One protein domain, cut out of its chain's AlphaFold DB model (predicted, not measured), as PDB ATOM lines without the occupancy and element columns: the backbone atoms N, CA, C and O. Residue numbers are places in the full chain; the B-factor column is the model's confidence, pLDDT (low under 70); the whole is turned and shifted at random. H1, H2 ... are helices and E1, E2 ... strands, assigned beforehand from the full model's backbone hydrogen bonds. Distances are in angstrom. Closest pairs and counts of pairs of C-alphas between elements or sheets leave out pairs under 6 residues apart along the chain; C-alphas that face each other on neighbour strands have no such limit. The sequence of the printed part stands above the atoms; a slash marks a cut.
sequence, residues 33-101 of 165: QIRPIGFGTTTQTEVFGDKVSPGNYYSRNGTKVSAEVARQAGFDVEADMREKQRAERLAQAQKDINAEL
ATOM      1  N   GLN A  33     -28.834 -11.420  16.852       87.19
ATOM      2  CA  GLN A  33     -29.805 -12.068  17.719       87.19
ATOM      3  C   GLN A  33     -30.282 -13.331  17.012       87.19
ATOM      4  O   GLN A  33     -30.780 -13.256  15.898       87.19
ATOM      5  N   ILE A  34     -30.121 -14.493  17.636       87.69
ATOM      6  CA  ILE A  34     -30.435 -15.778  17.003       87.69
ATOM      7  C   ILE A  34     -31.682 -16.345  17.664       87.69
ATOM      8  O   ILE A  34     -31.775 -16.388  18.895       87.69
ATOM      9  N   ARG A  35     -32.645 -16.779  16.855       84.94
ATOM     10  CA  ARG A  35     -33.848 -17.466  17.323       84.94
ATOM     11  C   ARG A  35     -34.090 -18.733  16.502       84.94
ATOM     12  O   ARG A  35     -34.113 -18.653  15.273       84.94
ATOM     13  N   PRO A  36     -34.280 -19.895  17.143       83.69
ATOM     14  CA  PRO A  36     -34.654 -21.109  16.435       83.69
ATOM     15  C   PRO A  36     -36.139 -21.084  16.047       83.69
ATOM     16  O   PRO A  36     -36.993 -20.667  16.827       83.69
ATOM     17  N   ILE A  37     -36.445 -21.599  14.861       78.69
ATOM     18  CA  ILE A  37     -37.782 -21.986  14.413       78.69
ATOM     19  C   ILE A  37     -37.851 -23.508  14.456       78.69
ATOM     20  O   ILE A  37     -37.100 -24.196  13.758       78.69
ATOM     21  N   GLY A  38     -38.765 -24.039  15.265       63.56
ATOM     22  CA  GLY A  38     -39.077 -25.463  15.276       63.56
ATOM     23  C   GLY A  38     -39.985 -25.853  16.436       63.56
ATOM     24  O   GLY A  38     -39.639 -25.655  17.599       63.56
ATOM     25  N   PHE A  39     -41.123 -26.463  16.115       55.88
ATOM     26  CA  PHE A  39     -41.918 -27.228  17.069       55.88
ATOM     27  C   PHE A  39     -41.441 -28.675  17.002       55.88
ATOM     28  O   PHE A  39     -41.534 -29.277  15.942       55.88
ATOM     29  N   GLY A  40     -40.900 -29.186  18.113       52.66
ATOM     30  CA  GLY A  40     -40.640 -30.605  18.377       52.66
ATOM     31  C   GLY A  40     -40.297 -31.486  17.168       52.66
ATOM     32  O   GLY A  40     -41.197 -32.007  16.527       52.66
ATOM     33  N   THR A  41     -38.996 -31.743  16.989       48.22
ATOM     34  CA  THR A  41     -38.327 -32.804  16.195       48.22
ATOM     35  C   THR A  41     -37.379 -32.310  15.081       48.22
ATOM     36  O   THR A  41     -37.747 -31.833  14.015       48.22
ATOM     37  N   THR A  42     -36.090 -32.446  15.408       52.09
ATOM     38  CA  THR A  42     -34.933 -32.791  14.561       52.09
ATOM     39  C   THR A  42     -34.377 -31.798  13.530       52.09
ATOM     40  O   THR A  42     -33.205 -31.938  13.184       52.09
ATOM     41  N   THR A  43     -35.072 -30.744  13.093       55.59
ATOM     42  CA  THR A  43     -34.424 -29.714  12.241       55.59
ATOM     43  C   THR A  43     -34.828 -28.300  12.649       55.59
ATOM     44  O   THR A  43     -35.794 -27.738  12.146       55.59
ATOM     45  N   GLN A  44     -34.084 -27.718  13.596       62.66
ATOM     46  CA  GLN A  44     -34.258 -26.313  13.971       62.66
ATOM     47  C   GLN A  44     -33.673 -25.424  12.872       62.66
ATOM     48  O   GLN A  44     -32.473 -25.467  12.600       62.66
ATOM     49  N   THR A  45     -34.524 -24.624  12.234       76.94
ATOM     50  CA  THR A  45     -34.072 -23.580  11.309       76.94
ATOM     51  C   THR A  45     -33.794 -22.327  12.124       76.94
ATOM     52  O   THR A  45     -34.694 -21.798  12.762       76.94
ATOM     53  N   GLU A  46     -32.554 -21.850  12.148       85.81
ATOM     54  CA  GLU A  46     -32.199 -20.631  12.878       85.81
ATOM     55  C   GLU A  46     -32.440 -19.385  12.029       85.81
ATOM     56  O   GLU A  46     -32.052 -19.324  10.857       85.81
ATOM     57  N   VAL A  47     -33.037 -18.376  12.657       87.81
ATOM     58  CA  VAL A  47     -33.169 -17.027  12.116       87.81
ATOM     59  C   VAL A  47     -32.261 -16.084  12.891       87.81
ATOM     60  O   VAL A  47     -32.262 -16.054  14.121       87.81
ATOM     61  N   PHE A  48     -31.503 -15.296  12.142       88.81
ATOM     62  CA  PHE A  48     -30.531 -14.330  12.619       88.81
ATOM     63  C   PHE A  48     -31.091 -12.930  12.367       88.81
ATOM     64  O   PHE A  48     -31.242 -12.520  11.219       88.81
ATOM     65  N   GLY A  49     -31.438 -12.212  13.430       88.50
ATOM     66  CA  GLY A  49     -31.811 -10.801  13.399       88.50
ATOM     67  C   GLY A  49     -30.589  -9.912  13.610       88.50
ATOM     68  O   GLY A  49     -29.779 -10.165  14.506       88.50
ATOM     69  N   ASP A  50     -30.441  -8.887  12.779       88.50
ATOM     70  CA  ASP A  50     -29.364  -7.902  12.893       88.50
ATOM     71  C   ASP A  50     -29.646  -6.929  14.054       88.50
ATOM     72  O   ASP A  50     -30.628  -6.187  14.016       88.50
ATOM     73  N   LYS A  51     -28.788  -6.912  15.088       84.81
ATOM     74  CA  LYS A  51     -28.940  -5.984  16.227       84.81
ATOM     75  C   LYS A  51     -28.541  -4.547  15.895       84.81
ATOM     76  O   LYS A  51     -28.948  -3.634  16.603       84.81
ATOM     77  N   VAL A  52     -27.708  -4.343  14.875       83.38
ATOM     78  CA  VAL A  52     -27.251  -3.010  14.450       83.38
ATOM     79  C   VAL A  52     -28.281  -2.373  13.530       83.38
ATOM     80  O   VAL A  52     -28.530  -1.174  13.614       83.38
ATOM     81  N   SER A  53     -28.893  -3.181  12.661       83.06
ATOM     82  CA  SER A  53     -29.929  -2.742  11.722       83.06
ATOM     83  C   SER A  53     -31.226  -3.541  11.914       83.06
ATOM     84  O   SER A  53     -31.496  -4.444  11.108       83.06
ATOM     85  N   PRO A  54     -32.040  -3.206  12.939       86.81
ATOM     86  CA  PRO A  54     -33.302  -3.883  13.233       86.81
ATOM     87  C   PRO A  54     -34.218  -4.010  12.011       86.81
ATOM     88  O   PRO A  54     -34.240  -3.157  11.118       86.81
ATOM     89  N   GLY A  55     -34.976  -5.105  11.951       85.69
ATOM     90  CA  GLY A  55     -35.887  -5.406  10.842       85.69
ATOM     91  C   GLY A  55     -35.219  -6.093   9.645       85.69
ATOM     92  O   GLY A  55     -35.875  -6.339   8.629       85.69
ATOM     93  N   ASN A  56     -33.926  -6.422   9.743       89.25
ATOM     94  CA  ASN A  56     -33.247  -7.304   8.798       89.25
ATOM     95  C   ASN A  56     -33.029  -8.679   9.430       89.25
ATOM     96  O   ASN A  56     -32.404  -8.804  10.484       89.25
ATOM     97  N   TYR A  57     -33.536  -9.708   8.754       89.81
ATOM     98  CA  TYR A  57     -33.487 -11.089   9.218       89.81
ATOM     99  C   TYR A  57     -32.892 -11.982   8.142       89.81
ATOM    100  O   TYR A  57     -33.202 -11.834   6.955       89.81
ATOM    101  N   TYR A  58     -32.088 -12.945   8.567       89.88
ATOM    102  CA  TYR A  58     -31.357 -13.842   7.690       89.88
ATOM    103  C   TYR A  58     -31.471 -15.288   8.165       89.88
ATOM    104  O   TYR A  58     -31.663 -15.565   9.347       89.88
ATOM    105  N   SER A  59     -31.350 -16.220   7.230       86.56
ATOM    106  CA  SER A  59     -31.134 -17.632   7.521       86.56
ATOM    107  C   SER A  59     -29.663 -17.877   7.852       86.56
ATOM    108  O   SER A  59     -28.806 -17.041   7.558       86.56
ATOM    109  N   ARG A  60     -29.341 -19.066   8.373       82.50
ATOM    110  CA  ARG A  60     -27.953 -19.502   8.613       82.50
ATOM    111  C   ARG A  60     -27.030 -19.349   7.390       82.50
ATOM    112  O   ARG A  60     -25.842 -19.095   7.551       82.50
ATOM    113  N   ASN A  61     -27.580 -19.450   6.180       81.56
ATOM    114  CA  ASN A  61     -26.842 -19.323   4.918       81.56
ATOM    115  C   ASN A  61     -26.778 -17.866   4.414       81.56
ATOM    116  O   ASN A  61     -26.616 -17.624   3.221       81.56
ATOM    117  N   GLY A  62     -27.037 -16.878   5.275       80.81
ATOM    118  CA  GLY A  62     -27.013 -15.459   4.910       80.81
ATOM    119  C   GLY A  62     -28.126 -15.018   3.952       80.81
ATOM    120  O   GLY A  62     -28.114 -13.882   3.484       80.81
ATOM    121  N   THR A  63     -29.105 -15.874   3.643       85.44
ATOM    122  CA  THR A  63     -30.249 -15.505   2.797       85.44
ATOM    123  C   THR A  63     -31.242 -14.681   3.604       85.44
ATOM    124  O   THR A  63     -31.634 -15.094   4.693       85.44
ATOM    125  N   LYS A  64     -31.698 -13.544   3.069       86.94
ATOM    126  CA  LYS A  64     -32.725 -12.727   3.725       86.94
ATOM    127  C   LYS A  64     -34.027 -13.521   3.866       86.94
ATOM    128  O   LYS A  64     -34.503 -14.094   2.888       86.94
ATOM    129  N   VAL A  65     -34.606 -13.538   5.064       88.25
ATOM    130  CA  VAL A  65     -35.899 -14.189   5.328       88.25
ATOM    131  C   VAL A  65     -37.019 -13.160   5.431       88.25
ATOM    132  O   VAL A  65     -36.781 -11.974   5.674       88.25
ATOM    133  N   SER A  66     -38.256 -13.605   5.212       89.81
ATOM    134  CA  SER A  66     -39.426 -12.736   5.318       89.81
ATOM    135  C   SER A  66     -39.729 -12.375   6.777       89.81
ATOM    136  O   SER A  66     -39.382 -13.095   7.716       89.81
ATOM    137  N   ALA A  67     -40.446 -11.265   6.958       88.62
ATOM    138  CA  ALA A  67     -40.970 -10.835   8.254       88.62
ATOM    139  C   ALA A  67     -41.849 -11.906   8.925       88.62
ATOM    140  O   ALA A  67     -41.844 -12.042  10.144       88.62
ATOM    141  N   GLU A  68     -42.594 -12.688   8.145       88.00
ATOM    142  CA  GLU A  68     -43.447 -13.758   8.671       88.00
ATOM    143  C   GLU A  68     -42.624 -14.879   9.307       88.00
ATOM    144  O   GLU A  68     -42.949 -15.328  10.404       88.00
ATOM    145  N   VAL A  69     -41.521 -15.272   8.663       87.75
ATOM    146  CA  VAL A  69     -40.586 -16.275   9.190       87.75
ATOM    147  C   VAL A  69     -39.901 -15.749  10.455       87.75
ATOM    148  O   VAL A  69     -39.841 -16.447  11.462       87.75
ATOM    149  N   ALA A  70     -39.463 -14.488  10.463       88.94
ATOM    150  CA  ALA A  70     -38.904 -13.868  11.665       88.94
ATOM    151  C   ALA A  70     -39.914 -13.825  12.828       88.94
ATOM    152  O   ALA A  70     -39.574 -14.157  13.964       88.94
ATOM    153  N   ARG A  71     -41.184 -13.508  12.546       90.88
ATOM    154  CA  ARG A  71     -42.258 -13.543  13.547       90.88
ATOM    155  C   ARG A  71     -42.475 -14.953  14.097       90.88
ATOM    156  O   ARG A  71     -42.631 -15.113  15.303       90.88
ATOM    157  N   GLN A  72     -42.430 -15.978  13.244       87.75
ATOM    158  CA  GLN A  72     -42.504 -17.382  13.670       87.75
ATOM    159  C   GLN A  72     -41.321 -17.796  14.559       87.75
ATOM    160  O   GLN A  72     -41.495 -18.631  15.443       87.75
ATOM    161  N   ALA A  73     -40.146 -17.186  14.382       86.75
ATOM    162  CA  ALA A  73     -38.997 -17.364  15.275       86.75
ATOM    163  C   ALA A  73     -39.132 -16.602  16.610       86.75
ATOM    164  O   ALA A  73     -38.274 -16.725  17.483       86.75
ATOM    165  N   GLY A  74     -40.184 -15.797  16.785       88.19
ATOM    166  CA  GLY A  74     -40.410 -15.002  17.991       88.19
ATOM    167  C   GLY A  74     -39.681 -13.657  18.011       88.19
ATOM    168  O   GLY A  74     -39.445 -13.119  19.092       88.19
ATOM    169  N   PHE A  75     -39.302 -13.111  16.850       90.94
ATOM    170  CA  PHE A  75     -38.896 -11.706  16.760       90.94
ATOM    171  C   PHE A  75     -40.115 -10.782  16.823       90.94
ATOM    172  O   PHE A  75     -41.150 -11.058  16.207       90.94
ATOM    173  N   ASP A  76     -39.970  -9.656  17.523       92.75
ATOM    174  CA  ASP A  76     -40.958  -8.577  17.511       92.75
ATOM    175  C   ASP A  76     -40.717  -7.681  16.293       92.75
ATOM    176  O   ASP A  76     -40.115  -6.609  16.360       92.75
ATOM    177  N   VAL A  77     -41.195  -8.156  15.146       92.00
ATOM    178  CA  VAL A  77     -41.001  -7.468  13.868       92.00
ATOM    179  C   VAL A  77     -41.612  -6.064  13.870       92.00
ATOM    180  O   VAL A  77     -41.109  -5.170  13.195       92.00
ATOM    181  N   GLU A  78     -42.684  -5.834  14.628       92.44
ATOM    182  CA  GLU A  78     -43.320  -4.516  14.692       92.44
ATOM    183  C   GLU A  78     -42.496  -3.518  15.503       92.44
ATOM    184  O   GLU A  78     -42.423  -2.340  15.139       92.44
ATOM    185  N   ALA A  79     -41.884  -3.954  16.605       90.94
ATOM    186  CA  ALA A  79     -40.925  -3.134  17.339       90.94
ATOM    187  C   ALA A  79     -39.685  -2.838  16.488       90.94
ATOM    188  O   ALA A  79     -39.334  -1.668  16.318       90.94
ATOM    189  N   ASP A  80     -39.104  -3.866  15.870       89.69
ATOM    190  CA  ASP A  80     -37.898  -3.741  15.051       89.69
ATOM    191  C   ASP A  80     -38.115  -2.793  13.856       89.69
ATOM    192  O   ASP A  80     -37.280  -1.936  13.558       89.69
ATOM    193  N   MET A  81     -39.270  -2.873  13.187       88.81
ATOM    194  CA  MET A  81     -39.609  -1.974  12.077       88.81
ATOM    195  C   MET A  81     -39.830  -0.526  12.530       88.81
ATOM    196  O   MET A  81     -39.463   0.404  11.806       88.81
ATOM    197  N   ARG A  82     -40.405  -0.304  13.718       90.44
ATOM    198  CA  ARG A  82     -40.534   1.046  14.295       90.44
ATOM    199  C   ARG A  82     -39.172   1.638  14.631       90.44
ATOM    200  O   ARG A  82     -38.942   2.820  14.368       90.44
ATOM    201  N   GLU A  83     -38.271   0.835  15.183       87.56
ATOM    202  CA  GLU A  83     -36.908   1.264  15.484       87.56
ATOM    203  C   GLU A  83     -36.129   1.600  14.212       87.56
ATOM    204  O   GLU A  83     -35.520   2.668  14.136       87.56
ATOM    205  N   LYS A  84     -36.253   0.772  13.170       86.88
ATOM    206  CA  LYS A  84     -35.687   1.060  11.849       86.88
ATOM    207  C   LYS A  84     -36.171   2.401  11.294       86.88
ATOM    208  O   LYS A  84     -35.355   3.244  10.936       86.88
ATOM    209  N   GLN A  85     -37.483   2.640  11.288       88.75
ATOM    210  CA  GLN A  85     -38.043   3.917  10.828       88.75
ATOM    211  C   GLN A  85     -37.545   5.101  11.664       88.75
ATOM    212  O   GLN A  85     -37.302   6.184  11.134       88.75
ATOM    213  N   ARG A  86     -37.392   4.920  12.980       88.44
ATOM    214  CA  ARG A  86     -36.833   5.951  13.860       88.44
ATOM    215  C   ARG A  86     -35.378   6.253  13.500       88.44
ATOM    216  O   ARG A  86     -35.030   7.427  13.401       88.44
ATOM    217  N   ALA A  87     -34.556   5.228  13.299       85.69
ATOM    218  CA  ALA A  87     -33.160   5.376  12.904       85.69
ATOM    219  C   ALA A  87     -33.030   6.070  11.539       85.69
ATOM    220  O   ALA A  87     -32.248   7.006  11.407       85.69
ATOM    221  N   GLU A  88     -33.851   5.690  10.558       87.50
ATOM    222  CA  GLU A  88     -33.898   6.331   9.237       87.50
ATOM    223  C   GLU A  88     -34.290   7.812   9.331       87.50
ATOM    224  O   GLU A  88     -33.627   8.663   8.740       87.50
ATOM    225  N   ARG A  89     -35.315   8.151  10.127       88.44
ATOM    226  CA  ARG A  89     -35.713   9.552  10.354       88.44
ATOM    227  C   ARG A  89     -34.609  10.366  11.016       88.44
ATOM    228  O   ARG A  89     -34.383  11.504  10.621       88.44
ATOM    229  N   LEU A  90     -33.923   9.800  12.009       85.56
ATOM    230  CA  LEU A  90     -32.794  10.459  12.668       85.56
ATOM    231  C   LEU A  90     -31.618  10.650  11.709       85.56
ATOM    232  O   LEU A  90     -31.037  11.729  11.673       85.56
ATOM    233  N   ALA A  91     -31.294   9.637  10.904       83.31
ATOM    234  CA  ALA A  91     -30.248   9.732   9.896       83.31
ATOM    235  C   ALA A  91     -30.575  10.800   8.845       83.31
ATOM    236  O   ALA A  91     -29.692  11.570   8.468       83.31
ATOM    237  N   GLN A  92     -31.836  10.890   8.411       87.25
ATOM    238  CA  GLN A  92     -32.278  11.931   7.486       87.25
ATOM    239  C   GLN A  92     -32.190  13.320   8.123       87.25
ATOM    240  O   GLN A  92     -31.549  14.197   7.559       87.25
ATOM    241  N   ALA A  93     -32.725  13.499   9.333       81.88
ATOM    242  CA  ALA A  93     -32.629  14.767  10.052       81.88
ATOM    243  C   ALA A  93     -31.168  15.195  10.268       81.88
ATOM    244  O   ALA A  93     -30.833  16.363  10.112       81.88
ATOM    245  N   GLN A  94     -30.273  14.252  10.573       78.19
ATOM    246  CA  GLN A  94     -28.846  14.541  10.706       78.19
ATOM    247  C   GLN A  94     -28.212  14.952   9.374       78.19
ATOM    248  O   GLN A  94     -27.372  15.852   9.356       78.19
ATOM    249  N   LYS A  95     -28.589  14.309   8.261       79.75
ATOM    250  CA  LYS A  95     -28.155  14.723   6.921       79.75
ATOM    251  C   LYS A  95     -28.629  16.141   6.615       79.75
ATOM    252  O   LYS A  95     -27.823  16.934   6.139       79.75
ATOM    253  N   ASP A  96     -29.874  16.468   6.945       79.69
ATOM    254  CA  ASP A  96     -30.452  17.792   6.716       79.69
ATOM    255  C   ASP A  96     -29.741  18.858   7.568       79.69
ATOM    256  O   ASP A  96     -29.272  19.859   7.031       79.69
ATOM    257  N   ILE A  97     -29.517  18.591   8.861       75.62
ATOM    258  CA  ILE A  97     -28.731  19.457   9.757       75.62
ATOM    259  C   ILE A  97     -27.313  19.657   9.219       75.62
ATOM    260  O   ILE A  97     -26.815  20.777   9.187       75.62
ATOM    261  N   ASN A  98     -26.643  18.590   8.781       69.69
ATOM    262  CA  ASN A  98     -25.290  18.688   8.235       69.69
ATOM    263  C   ASN A  98     -25.259  19.421   6.889       69.69
ATOM    264  O   ASN A  98     -24.274  20.090   6.593       69.69
ATOM    265  N   ALA A  99     -26.303  19.309   6.071       70.50
ATOM    266  CA  ALA A  99     -26.418  20.043   4.819       70.50
ATOM    267  C   ALA A  99     -26.659  21.539   5.068       70.50
ATOM    268  O   ALA A  99     -26.081  22.376   4.375       70.50
ATOM    269  N   GLU A 100     -27.463  21.883   6.073       65.06
ATOM    270  CA  GLU A 100     -27.686  23.268   6.488       65.06
ATOM    271  C   GLU A 100     -26.443  23.865   7.158       65.06
ATOM    272  O   GLU A 100     -25.975  24.918   6.737       65.06
ATOM    273  N   LEU A 101     -25.834  23.170   8.122       62.75
ATOM    274  CA  LEU A 101     -24.617  23.620   8.811       62.75
ATOM    275  C   LEU A 101     -23.372  23.583   7.917       62.75
ATOM    276  O   LEU A 101     -22.509  24.444   8.038       62.75
TER     277      LEU A 101
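What this domain is: This is residues 33 to 101 of the 165 residues of an uncharacterized protein of Mesorhizobium sp. L-8-3 (UniProt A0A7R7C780). A small three-stranded sheet with the short helix H1 over one face makes the body, and the long helix H2 starts at a corner beside H1 and runs away from it like an arm, its residues 88 to 101 sticking out free. This arm makes much of the length, and the link between E1 and E2 lies at the opposite end. The printed part has 69 residues with three named strands and two named helices, in the order E1 E2 E3 H1 H2; the sheet's order is E1 - E2 - E3, all antiparallel, and the class is mixed, helices and strands. The whole is loose, with a radius of gyration of the C-alphas of 15.7 A, and spans 58 by 22 by 16 A.

How they stand to each other: Look first at the inner strand E2, residues 45 to 50. On one side of it is the edge strand E1, residues 33 to 37, antiparallel at 155 degrees; find N 35 and O 47 there, 2.9 A apart and within hydrogen-bond range. The other edge strand is E3, residues 57 to 59, antiparallel to E2 at 146 degrees, with N 48 and O 58 at 2.8 A. The three form a meander, each strand the antiparallel neighbour of the one before, and E1 and E2, like E2 and E3, are a hairpin. H1, residues 67 to 72, is on the sheet at a height over the sheet of 8.9 A. It is only just over E2, on which 3 of its C-alphas fall, and runs slantwise to the strands, at 52 degrees to E2 on the local plane; their closest C-alphas, of Val 47 and Ala 70, are 6.6 A apart. H2, residues 77 to 101, touches H1 only at the corner, with residue 77 alone and only just, with 3 pairs of C-alphas within 8 A; the closest are those of Arg 71 and Val 77, 6.2 A. The two run opposite ways at a steep tilt of 38 degrees, only just past shallow. H2 is apart from E1, E2 and E3. In H1 and H2 every O i to N i+4 pair is within hydrogen-bond range.

Where its parts are: Find C-alpha 33 at (-29.805, -12.068, 17.719), where E1 begins; it runs 13.2 A. E2 covers 16.4 A, E3 7.2 A and H1 8.6 A. From C-alpha 77 at (-41.001, -7.468, 13.868), H2 runs 35.5 A to C-alpha 101 at (-24.617, 23.620, 8.811).

The domain as a whole: The two C-alphas farthest apart, of Thr 41 and Leu 101, are 58.5 A apart. The printed part has no cut and no long link. In the B-factor column, find pLDDT under 70 at residues 38 to 44, 98, and 100 to 101.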